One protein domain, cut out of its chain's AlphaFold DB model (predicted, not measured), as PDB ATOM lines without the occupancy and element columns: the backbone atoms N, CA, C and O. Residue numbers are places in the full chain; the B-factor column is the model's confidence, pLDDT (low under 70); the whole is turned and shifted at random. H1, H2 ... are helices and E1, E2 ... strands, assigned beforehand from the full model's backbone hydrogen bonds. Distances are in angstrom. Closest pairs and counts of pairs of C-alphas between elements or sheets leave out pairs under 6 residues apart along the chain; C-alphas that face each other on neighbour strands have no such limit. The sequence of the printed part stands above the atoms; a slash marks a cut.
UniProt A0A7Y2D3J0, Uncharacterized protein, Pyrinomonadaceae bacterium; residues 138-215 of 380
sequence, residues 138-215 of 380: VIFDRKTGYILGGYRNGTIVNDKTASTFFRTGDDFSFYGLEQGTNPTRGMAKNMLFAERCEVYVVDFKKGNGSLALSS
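Overview. This is residues 138 to 215 of the 380 residues of an uncharacterized protein of Pyrinomonadaceae bacterium (UniProt A0A7Y2D3J0). One antiparallel sheet of seven strands curls round into a nearly closed small barrel: E3, E2, E1 and E7 form one leaf, E5 and E6 form the leaf facing it, and E4 is the hinge between them. E6 comes back close to the beginning of E2, and the one short helix, H1, sits beside E2 in the gap between E2 and E6, while E3 lies farthest from the middle. The printed part has 78 residues, with elements in the order E1, E2, E3, H1, E4, E5, E6, E7, and its class is mostly strand. The sheet's order is E3, E2, E1, E7, E4, E5, E6. The whole is compact, with a radius of gyration of the C-alphas of 11.8 A and spans of 33 by 28 by 22 A.

Arrangement. E1, residues 138 to 141, and E2, residues 146 to 152, form a hairpin at 153 degrees, with N 139 and O 149 2.8 A apart. E2 and E3, residues 155 to 157, form the next hairpin, with N 157 and O 150 at 2.8 A; E1, E2 and E3 are a meander, each strand the antiparallel neighbour of the one before. H1, residues 159 to 163, is on the sheet at the sheet's level, with a height over the sheet of 2.6 A; its closest C-alphas to E2 are those of Asp 159 and Gly 149, 4.0 A apart. In H1 the backbone O i to N i+4 pair is within hydrogen-bond range. E4, residues 171 to 175, and E5, residues 184 to 194, form a hairpin, with N 172 and O 186 at 2.8 A. E5 bends by 64 degrees at residue 189, and its pairing is staggered: residues 184 to 187 pair with E4, and residues 188 to 194 with E6, residues 199 to 204. E5 and E6 form a hairpin, with N 189 and O 203 at 2.8 A. E7, residues 211 to 214, is antiparallel to E1, with N 140 and O 212 at 2.8 A, and to E4, with N 173 and O 213 at 2.8 A. E4, E5, E6 and E7 form a Greek key, a meander of three strands followed by a fourth that is the antiparallel neighbour of the first. The closest C-alphas of E2 and E6, those of Tyr 146 and Val 201, are 4.6 A apart. E4 and E6 are apart.

Along the chain. E1 begins at C-alpha 138, (49.968, 23.311, 36.643), and E2 measures 18.1 A. E5, the longest strand, measures 26.7 A and ends at C-alpha 194, (38.684, 29.354, 48.774). E6 measures 16.4 A and E4 13.3 A. E7 ends at C-alpha 214, (49.886, 18.453, 34.345).

Size, cuts and confidence. The C-alphas farthest apart, those of Thr 181 and Arg 196, are 35.8 A apart. The printed part has no cut and no long link. The mean pLDDT of the printed part is 90.5, and residues 180 to 181 are under 70.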
ATOM      1  N   VAL A 138      50.483  22.989  35.308       96.50
ATOM      2  CA  VAL A 138      49.968  23.311  36.643       96.50
ATOM      3  C   VAL A 138      50.603  22.352  37.641       96.50
ATOM      4  O   VAL A 138      50.665  21.147  37.389       96.50
ATOM      5  N   ILE A 139      51.054  22.891  38.768       97.19
ATOM      6  CA  ILE A 139      51.659  22.156  39.876       97.19
ATOM      7  C   ILE A 139      50.700  22.237  41.061       97.19
ATOM      8  O   ILE A 139      50.262  23.314  41.465       97.19
ATOM      9  N   PHE A 140      50.366  21.082  41.617       95.19
ATOM     10  CA  PHE A 140      49.362  20.931  42.659       95.19
ATOM     11  C   PHE A 140      49.937  20.197  43.864       95.19
ATOM     12  O   PHE A 140      50.551  19.138  43.714       95.19
ATOM     13  N   ASP A 141      49.678  20.727  45.055       94.81
ATOM     14  CA  ASP A 141      49.908  20.033  46.311       94.81
ATOM     15  C   ASP A 141      48.675  19.231  46.705       94.81
ATOM     16  O   ASP A 141      47.632  19.764  47.086       94.81
ATOM     17  N   ARG A 142      48.818  17.909  46.687       91.50
ATOM     18  CA  ARG A 142      47.719  17.023  47.036       91.50
ATOM     19  C   ARG A 142      47.379  17.019  48.504       91.50
ATOM     20  O   ARG A 142      46.236  16.730  48.854       91.50
ATOM     21  N   LYS A 143      48.352  17.285  49.366       89.31
ATOM     22  CA  LYS A 143      48.121  17.206  50.802       89.31
ATOM     23  C   LYS A 143      47.133  18.276  51.258       89.31
ATOM     24  O   LYS A 143      46.316  18.003  52.131       89.31
ATOM     25  N   THR A 144      47.187  19.447  50.632       90.50
ATOM     26  CA  THR A 144      46.270  20.570  50.878       90.50
ATOM     27  C   THR A 144      45.119  20.636  49.884       90.50
ATOM     28  O   THR A 144      44.058  21.167  50.206       90.50
ATOM     29  N   GLY A 145      45.306  20.087  48.686       92.69
ATOM     30  CA  GLY A 145      44.389  20.299  47.578       92.69
ATOM     31  C   GLY A 145      44.657  21.607  46.833       92.69
ATOM     32  O   GLY A 145      43.819  22.003  46.029       92.69
ATOM     33  N   TYR A 146      45.765  22.302  47.092       96.25
ATOM     34  CA  TYR A 146      46.006  23.633  46.539       96.25
ATOM     35  C   TYR A 146      46.768  23.577  45.217       96.25
ATOM     36  O   TYR A 146      47.654  22.743  45.017       96.25
ATOM     37  N   ILE A 147      46.465  24.509  44.313       97.12
ATOM     38  CA  ILE A 147      47.403  24.858  43.247       97.12
ATOM     39  C   ILE A 147      48.612  25.503  43.925       97.12
ATOM     40  O   ILE A 147      48.489  26.558  44.531       97.12
ATOM     41  N   LEU A 148      49.768  24.853  43.831       97.75
ATOM     42  CA  LEU A 148      51.032  25.382  44.345       97.75
ATOM     43  C   LEU A 148      51.594  26.454  43.400       97.75
ATOM     44  O   LEU A 148      52.217  27.415  43.833       97.75
ATOM     45  N   GLY A 149      51.360  26.285  42.099       97.75
ATOM     46  CA  GLY A 149      51.778  27.215  41.061       97.75
ATOM     47  C   GLY A 149      51.783  26.552  39.696       97.75
ATOM     48  O   GLY A 149      50.993  25.646  39.418       97.75
ATOM     49  N   GLY A 150      52.676  26.994  38.824       96.56
ATOM     50  CA  GLY A 150      52.855  26.375  37.523       96.56
ATOM     51  C   GLY A 150      54.128  26.806  36.823       96.56
ATOM     52  O   GLY A 150      54.879  27.640  37.314       96.56
ATOM     53  N   TYR A 151      54.339  26.250  35.641       95.50
ATOM     54  CA  TYR A 151      55.444  26.587  34.759       95.50
ATOM     55  C   TYR A 151      54.916  26.898  33.366       95.50
ATOM     56  O   TYR A 151      54.192  26.097  32.769       95.50
ATOM     57  N   ARG A 152      55.253  28.068  32.826       92.62
ATOM     58  CA  ARG A 152      54.805  28.482  31.494       92.62
ATOM     59  C   ARG A 152      55.836  29.390  30.844       92.62
ATOM     60  O   ARG A 152      56.324  30.321  31.471       92.62
ATOM     61  N   ASN A 153      56.132  29.139  29.568       88.25
ATOM     62  CA  ASN A 153      57.063  29.944  28.770       88.25
ATOM     63  C   ASN A 153      58.429  30.154  29.455       88.25
ATOM     64  O   ASN A 153      58.943  31.270  29.480       88.25
ATOM     65  N   GLY A 154      59.001  29.101  30.047       87.50
ATOM     66  CA  GLY A 154      60.318  29.186  30.684       87.50
ATOM     67  C   GLY A 154      60.324  29.773  32.096       87.50
ATOM     68  O   GLY A 154      61.399  30.006  32.633       87.50
ATOM     69  N   THR A 155      59.159  30.065  32.685       92.50
ATOM     70  CA  THR A 155      59.070  30.765  33.974       92.50
ATOM     71  C   THR A 155      58.116  30.053  34.928       92.50
ATOM     72  O   THR A 155      57.018  29.649  34.531       92.50
ATOM     73  N   ILE A 156      58.519  29.939  36.195       95.56
ATOM     74  CA  ILE A 156      57.624  29.571  37.295       95.56
ATOM     75  C   ILE A 156      56.621  30.705  37.536       95.56
ATOM     76  O   ILE A 156      56.977  31.881  37.575       95.56
ATOM     77  N   VAL A 157      55.356  30.354  37.723       96.62
ATOM     78  CA  VAL A 157      54.273  31.290  38.019       96.62
ATOM     79  C   VAL A 157      53.519  30.860  39.274       96.62
ATOM     80  O   VAL A 157      53.406  29.671  39.564       96.62
ATOM     81  N   ASN A 158      52.983  31.835  40.007       95.94
ATOM     82  CA  ASN A 158      52.199  31.583  41.217       95.94
ATOM     83  C   ASN A 158      50.860  30.884  40.929       95.94
ATOM     84  O   ASN A 158      50.425  30.754  39.781       95.94
ATOM     85  N   ASP A 159      50.194  30.459  41.997       95.25
ATOM     86  CA  ASP A 159      48.897  29.781  41.996       95.25
ATOM     87  C   ASP A 159      47.806  30.557  41.239       95.25
ATOM     88  O   ASP A 159      47.121  29.989  40.384       95.25
ATOM     89  N   LYS A 160      47.705  31.873  41.457       93.31
ATOM     90  CA  LYS A 160      46.754  32.744  40.759       93.31
ATOM     91  C   LYS A 160      46.960  32.699  39.254       93.31
ATOM     92  O   LYS A 160      46.003  32.511  38.508       93.31
ATOM     93  N   THR A 161      48.198  32.833  38.793       94.94
ATOM     94  CA  THR A 161      48.510  32.772  37.361       94.94
ATOM     95  C   THR A 161      48.289  31.366  36.813       94.94
ATOM     96  O   THR A 161      47.706  31.219  35.737       94.94
ATOM     97  N   ALA A 162      48.685  30.333  37.556       96.06
ATOM     98  CA  ALA A 162      48.487  28.937  37.182       96.06
ATOM     99  C   ALA A 162      47.008  28.570  37.002       96.06
ATOM    100  O   ALA A 162      46.640  27.912  36.026       96.06
ATOM    101  N   SER A 163      46.136  29.088  37.870       93.62
ATOM    102  CA  SER A 163      44.689  28.880  37.780       93.62
ATOM    103  C   SER A 163      44.086  29.365  36.453       93.62
ATOM    104  O   SER A 163      43.096  28.803  35.987       93.62
ATOM    105  N   THR A 164      44.697  30.361  35.792       92.06
ATOM    106  CA  THR A 164      44.183  30.924  34.525       92.06
ATOM    107  C   THR A 164      44.322  29.981  33.333       92.06
ATOM    108  O   THR A 164      43.644  30.166  32.321       92.06
ATOM    109  N   PHE A 165      45.198  28.976  33.427       90.19
ATOM    110  CA  PHE A 165      45.395  27.976  32.378       90.19
ATOM    111  C   PHE A 165      45.100  26.544  32.827       90.19
ATOM    112  O   PHE A 165      45.191  25.625  32.014       90.19
ATOM    113  N   PHE A 166      44.676  26.356  34.076       90.12
ATOM    114  CA  PHE A 166      44.088  25.110  34.543       90.12
ATOM    115  C   PHE A 166      42.789  24.795  33.789       90.12
ATOM    116  O   PHE A 166      41.962  25.682  33.550       90.12
ATOM    117  N   ARG A 167      42.554  23.518  33.457       86.56
ATOM    118  CA  ARG A 167      41.278  23.078  32.886       86.56
ATOM    119  C   ARG A 167      40.751  21.834  33.592       86.56
ATOM    120  O   ARG A 167      41.439  20.836  33.791       86.56
ATOM    121  N   THR A 168      39.457  21.859  33.901       85.50
ATOM    122  CA  THR A 168      38.738  20.657  34.327       85.50
ATOM    123  C   THR A 168      38.821  19.579  33.245       85.50
ATOM    124  O   THR A 168      38.588  19.849  32.062       85.50
ATOM    125  N   GLY A 169      39.101  18.346  33.666       84.44
ATOM    126  CA  GLY A 169      39.311  17.206  32.781       84.44
ATOM    127  C   GLY A 169      40.760  17.011  32.335       84.44
ATOM    128  O   GLY A 169      41.025  16.012  31.674       84.44
ATOM    129  N   ASP A 170      41.684  17.906  32.705       86.19
ATOM    130  CA  ASP A 170      43.108  17.710  32.428       86.19
ATOM    131  C   ASP A 170      43.655  16.488  33.176       86.19
ATOM    132  O   ASP A 170      43.283  16.203  34.324       86.19
ATOM    133  N   ASP A 171      44.560  15.774  32.508       90.88
ATOM    134  CA  ASP A 171      45.292  14.649  33.074       90.88
ATOM    135  C   ASP A 171      46.504  15.142  33.862       90.88
ATOM    136  O   ASP A 171      47.306  15.947  33.387       90.88
ATOM    137  N   PHE A 172      46.711  14.572  35.040       93.94
ATOM    138  CA  PHE A 172      47.825  14.864  35.930       93.94
ATOM    139  C   PHE A 172      48.604  13.597  36.256       93.94
ATOM    140  O   PHE A 172      48.035  12.515  36.433       93.94
ATOM    141  N   SER A 173      49.916  13.761  36.364       94.38
ATOM    142  CA  SER A 173      50.844  12.749  36.848       94.38
ATOM    143  C   SER A 173      51.181  13.068  38.301       94.38
ATOM    144  O   SER A 173      51.541  14.198  38.621       94.38
ATOM    145  N   PHE A 174      51.000  12.090  39.183       94.06
ATOM    146  CA  PHE A 174      51.190  12.227  40.622       94.06
ATOM    147  C   PHE A 174      52.514  11.616  41.051       94.06
ATOM    148  O   PHE A 174      52.810  10.465  40.725       94.06
ATOM    149  N   TYR A 175      53.253  12.385  41.836       93.75
ATOM    150  CA  TYR A 175      54.604  12.106  42.290       93.75
ATOM    151  C   TYR A 175      54.711  12.278  43.801       93.75
ATOM    152  O   TYR A 175      53.891  12.929  44.448       93.75
ATOM    153  N   GLY A 176      55.777  11.733  44.362       91.12
ATOM    154  CA  GLY A 176      56.076  11.755  45.782       91.12
ATOM    155  C   GLY A 176      57.360  10.983  46.026       91.12
ATOM    156  O   GLY A 176      57.858  10.302  45.125       91.12
ATOM    157  N   LEU A 177      57.898  11.084  47.240       90.38
ATOM    158  CA  LEU A 177      59.215  10.525  47.562       90.38
ATOM    159  C   LEU A 177      59.360   9.027  47.243       90.38
ATOM    160  O   LEU A 177      60.426   8.602  46.814       90.38
ATOM    161  N   GLU A 178      58.299   8.238  47.422       79.69
ATOM    162  CA  GLU A 178      58.328   6.782  47.207       79.69
ATOM    163  C   GLU A 178      57.908   6.349  45.794       79.69
ATOM    164  O   GLU A 178      58.161   5.212  45.402       79.69
ATOM    165  N   GLN A 179      57.267   7.225  45.008       71.62
ATOM    166  CA  GLN A 179      56.796   6.875  43.658       71.62
ATOM    167  C   GLN A 179      57.901   6.957  42.589       71.62
ATOM    168  O   GLN A 179      57.756   6.375  41.512       71.62
ATOM    169  N   GLY A 180      59.017   7.635  42.882       67.00
ATOM    170  CA  GLY A 180      60.173   7.725  41.985       67.00
ATOM    171  C   GLY A 180      59.808   8.223  40.580       67.00
ATOM    172  O   GLY A 180      59.144   9.248  40.418       67.00
ATOM    173  N   THR A 181      60.243   7.487  39.552       69.69
ATOM    174  CA  THR A 181      60.017   7.799  38.126       69.69
ATOM    175  C   THR A 181      58.709   7.238  37.557       69.69
ATOM    176  O   THR A 181      58.443   7.416  36.372       69.69
ATOM    177  N   ASN A 182      57.897   6.547  38.364       79.94
ATOM    178  CA  ASN A 182      56.665   5.888  37.917       79.94
ATOM    179  C   ASN A 182      55.433   6.578  38.525       79.94
ATOM    180  O   ASN A 182      54.827   6.048  39.463       79.94
ATOM    181  N   PRO A 183      55.042   7.762  38.018       86.19
ATOM    182  CA  PRO A 183      53.900   8.480  38.552       86.19
ATOM    183  C   PRO A 183      52.596   7.744  38.259       86.19
ATOM    184  O   PRO A 183      52.412   7.114  37.212       86.19
ATOM    185  N   THR A 184      51.634   7.885  39.163       89.38
ATOM    186  CA  THR A 184      50.263   7.446  38.882       89.38
ATOM    187  C   THR A 184      49.500   8.546  38.152       89.38
ATOM    188  O   THR A 184      49.818   9.724  38.284       89.38
ATOM    189  N   ARG A 185      48.472   8.186  37.378       90.00
ATOM    190  CA  ARG A 185      47.666   9.164  36.633       90.00
ATOM    191  C   ARG A 185      46.341   9.460  37.313       90.00
ATOM    192  O   ARG A 185      45.656   8.545  37.777       90.00
ATOM    193  N   GLY A 186      45.936  10.720  37.263       89.56
ATOM    194  CA  GLY A 186      44.622  11.182  37.682       89.56
ATOM    195  C   GLY A 186      44.085  12.282  36.791       89.56
ATOM    196  O   GLY A 186      44.780  12.771  35.915       89.56
ATOM    197  N   MET A 187      42.824  12.633  37.007       89.56
ATOM    198  CA  MET A 187      42.121  13.630  36.207       89.56
ATOM    199  C   MET A 187      41.479  14.649  37.135       89.56
ATOM    200  O   MET A 187      40.804  14.264  38.103       89.56
ATOM    201  N   ALA A 188      41.686  15.922  36.819       88.62
ATOM    202  CA  ALA A 188      41.090  17.038  37.530       88.62
ATOM    203  C   ALA A 188      39.564  17.049  37.348       88.62
ATOM    204  O   ALA A 188      39.052  16.947  36.230       88.62
ATOM    205  N   LYS A 189      38.826  17.158  38.452       88.69
ATOM    206  CA  LYS A 189      37.358  17.111  38.480       88.69
ATOM    207  C   LYS A 189      36.735  18.505  38.503       88.69
ATOM    208  O   LYS A 189      35.775  18.741  37.776       88.69
ATOM    209  N   ASN A 190      37.252  19.397  39.338       87.56
ATOM    210  CA  ASN A 190      36.779  20.769  39.503       87.56
ATOM    211  C   ASN A 190      37.848  21.606  40.209       87.56
ATOM    212  O   ASN A 190      38.703  21.059  40.903       87.56
ATOM    213  N   MET A 191      37.754  22.925  40.036       93.06
ATOM    214  CA  MET A 191      38.541  23.918  40.759       93.06
ATOM    215  C   MET A 191      37.600  24.899  41.452       93.06
ATOM    216  O   MET A 191      36.579  25.289  40.883       93.06
ATOM    217  N   LEU A 192      37.947  25.279  42.675       92.38
ATOM    218  CA  LEU A 192      37.214  26.223  43.510       92.38
ATOM    219  C   LEU A 192      38.196  27.257  44.059       92.38
ATOM    220  O   LEU A 192      39.339  26.923  44.348       92.38
ATOM    221  N   PHE A 193      37.752  28.499  44.228       93.69
ATOM    222  CA  PHE A 193      38.522  29.513  44.944       93.69
ATOM    223  C   PHE A 193      38.050  29.561  46.400       93.69
ATOM    224  O   PHE A 193      36.859  29.733  46.661       93.69
ATOM    225  N   ALA A 194      38.967  29.364  47.345       90.75
ATOM    226  CA  ALA A 194      38.684  29.354  48.774       90.75
ATOM    227  C   ALA A 194      39.004  30.726  49.381       90.75
ATOM    228  O   ALA A 194      40.119  30.960  49.839       90.75
ATOM    229  N   GLU A 195      38.004  31.613  49.426       88.06
ATOM    230  CA  GLU A 195      38.157  33.025  49.824       88.06
ATOM    231  C   GLU A 195      38.870  33.226  51.165       88.06
ATOM    232  O   GLU A 195      39.710  34.106  51.281       88.06
ATOM    233  N   ARG A 196      38.598  32.381  52.171       89.38
ATOM    234  CA  ARG A 196      39.228  32.501  53.501       89.38
ATOM    235  C   ARG A 196      40.756  32.420  53.448       89.38
ATOM    236  O   ARG A 196      41.419  33.039  54.270       89.38
ATOM    237  N   CYS A 197      41.280  31.596  52.551       89.50
ATOM    238  CA  CYS A 197      42.709  31.348  52.413       89.50
ATOM    239  C   CYS A 197      43.290  32.052  51.177       89.50
ATOM    240  O   CYS A 197      44.494  32.017  50.986       89.50
ATOM    241  N   GLU A 198      42.436  32.633  50.329       91.62
ATOM    242  CA  GLU A 198      42.781  33.186  49.015       91.62
ATOM    243  C   GLU A 198      43.531  32.203  48.091       91.62
ATOM    244  O   GLU A 198      44.351  32.611  47.275       91.62
ATOM    245  N   VAL A 199      43.210  30.905  48.172       94.38
ATOM    246  CA  VAL A 199      43.860  29.834  47.389       94.38
ATOM    247  C   VAL A 199      42.905  29.153  46.411       94.38
ATOM    248  O   VAL A 199      41.687  29.120  46.608       94.38
ATOM    249  N   TYR A 200      43.467  28.525  45.379       94.75
ATOM    250  CA  TYR A 200      42.730  27.680  44.439       94.75
ATOM    251  C   TYR A 200      42.823  26.209  44.839       94.75
ATOM    252  O   TYR A 200      43.915  25.652  44.919       94.75
ATOM    253  N   VAL A 201      41.673  25.570  45.045       94.31
ATOM    254  CA  VAL A 201      41.552  24.168  45.456       94.31
ATOM    255  C   VAL A 201      41.108  23.310  44.277       94.31
ATOM    256  O   VAL A 201      40.158  23.672  43.581       94.31
ATOM    257  N   VAL A 202      41.758  22.165  44.067       92.88
ATOM    258  CA  VAL A 202      41.443  21.228  42.980       92.88
ATOM    259  C   VAL A 202      41.092  19.848  43.523       92.88
ATOM    260  O   VAL A 202      41.865  19.226  44.251       92.88
ATOM    261  N   ASP A 203      39.951  19.326  43.077       90.44
ATOM    262  CA  ASP A 203      39.539  17.949  43.343       90.44
ATOM    263  C   ASP A 203      39.972  17.013  42.212       90.44
ATOM    264  O   ASP A 203      39.884  17.345  41.025       90.44
ATOM    265  N   PHE A 204      40.344  15.782  42.564       88.19
ATOM    266  CA  PHE A 204      40.766  14.753  41.612       88.19
ATOM    267  C   PHE A 204      39.910  13.493  41.707       88.19
ATOM    268  O   PHE A 204      39.509  13.070  42.788       88.19
ATOM    269  N   LYS A 205      39.670  12.839  40.564       84.00
ATOM    270  CA  LYS A 205      38.944  11.554  40.528       84.00
ATOM    271  C   LYS A 205      39.774  10.374  41.049       84.00
ATOM    272  O   LYS A 205      39.210   9.425  41.579       84.00
ATOM    273  N   LYS A 206      41.089  10.385  40.811       85.25
ATOM    274  CA  LYS A 206      42.037   9.302  41.136       85.25
ATOM    275  C   LYS A 206      43.480   9.822  41.102       85.25
ATOM    276  O   LYS A 206      43.698  10.968  40.722       85.25
ATOM    277  N   GLY A 207      44.432   8.951  41.428       81.25
ATOM    278  CA  GLY A 207      45.875   9.215  41.481       81.25
ATOM    279  C   GLY A 207      46.397   8.908  42.882       81.25
ATOM    280  O   GLY A 207      45.605   8.865  43.812       81.25
ATOM    281  N   ASN A 208      47.706   8.777  43.085       85.50
ATOM    282  CA  ASN A 208      48.426   8.608  44.364       85.50
ATOM    283  C   ASN A 208      49.767   9.357  44.295       85.50
ATOM    284  O   ASN A 208      50.493   9.195  43.320       85.50
ATOM    285  N   GLY A 209      50.074  10.163  45.312       90.38
ATOM    286  CA  GLY A 209      51.290  10.981  45.396       90.38
ATOM    287  C   GLY A 209      51.059  12.271  46.167       90.38
ATOM    288  O   GLY A 209      49.915  12.611  46.446       90.38
ATOM    289  N   SER A 210      52.123  12.965  46.548       92.62
ATOM    290  CA  SER A 210      52.041  14.223  47.294       92.62
ATOM    291  C   SER A 210      51.951  15.451  46.392       92.62
ATOM    292  O   SER A 210      51.307  16.421  46.773       92.62
ATOM    293  N   LEU A 211      52.539  15.394  45.197       94.88
ATOM    294  CA  LEU A 211      52.468  16.455  44.197       94.88
ATOM    295  C   LEU A 211      51.826  15.930  42.917       94.88
ATOM    296  O   LEU A 211      51.978  14.753  42.590       94.88
ATOM    297  N   ALA A 212      51.127  16.784  42.179       94.56
ATOM    298  CA  ALA A 212      50.638  16.458  40.847       94.56
ATOM    299  C   ALA A 212      51.046  17.539  39.850       94.56
ATOM    300  O   ALA A 212      50.901  18.726  40.128       94.56
ATOM    301  N   LEU A 213      51.536  17.121  38.688       95.31
ATOM    302  CA  LEU A 213      51.880  18.006  37.580       95.31
ATOM    303  C   LEU A 213      51.010  17.663  36.372       95.31
ATOM    304  O   LEU A 213      50.706  16.489  36.132       95.31
ATOM    305  N   SER A 214      50.618  18.671  35.596       93.88
ATOM    306  CA  SER A 214      49.886  18.453  34.345       93.88
ATOM    307  C   SER A 214      50.663  17.527  33.401       93.88
ATOM    308  O   SER A 214      51.854  17.706  33.156       93.88
ATOM    309  N   SER A 215      49.990  16.521  32.841       88.38
ATOM    310  CA  SER A 215      50.629  15.456  32.045       88.38
ATOM    311  C   SER A 215      51.081  15.907  30.651       88.38
ATOM    312  O   SER A 215      51.646  15.111  29.908       88.38
TER     313      SER A 215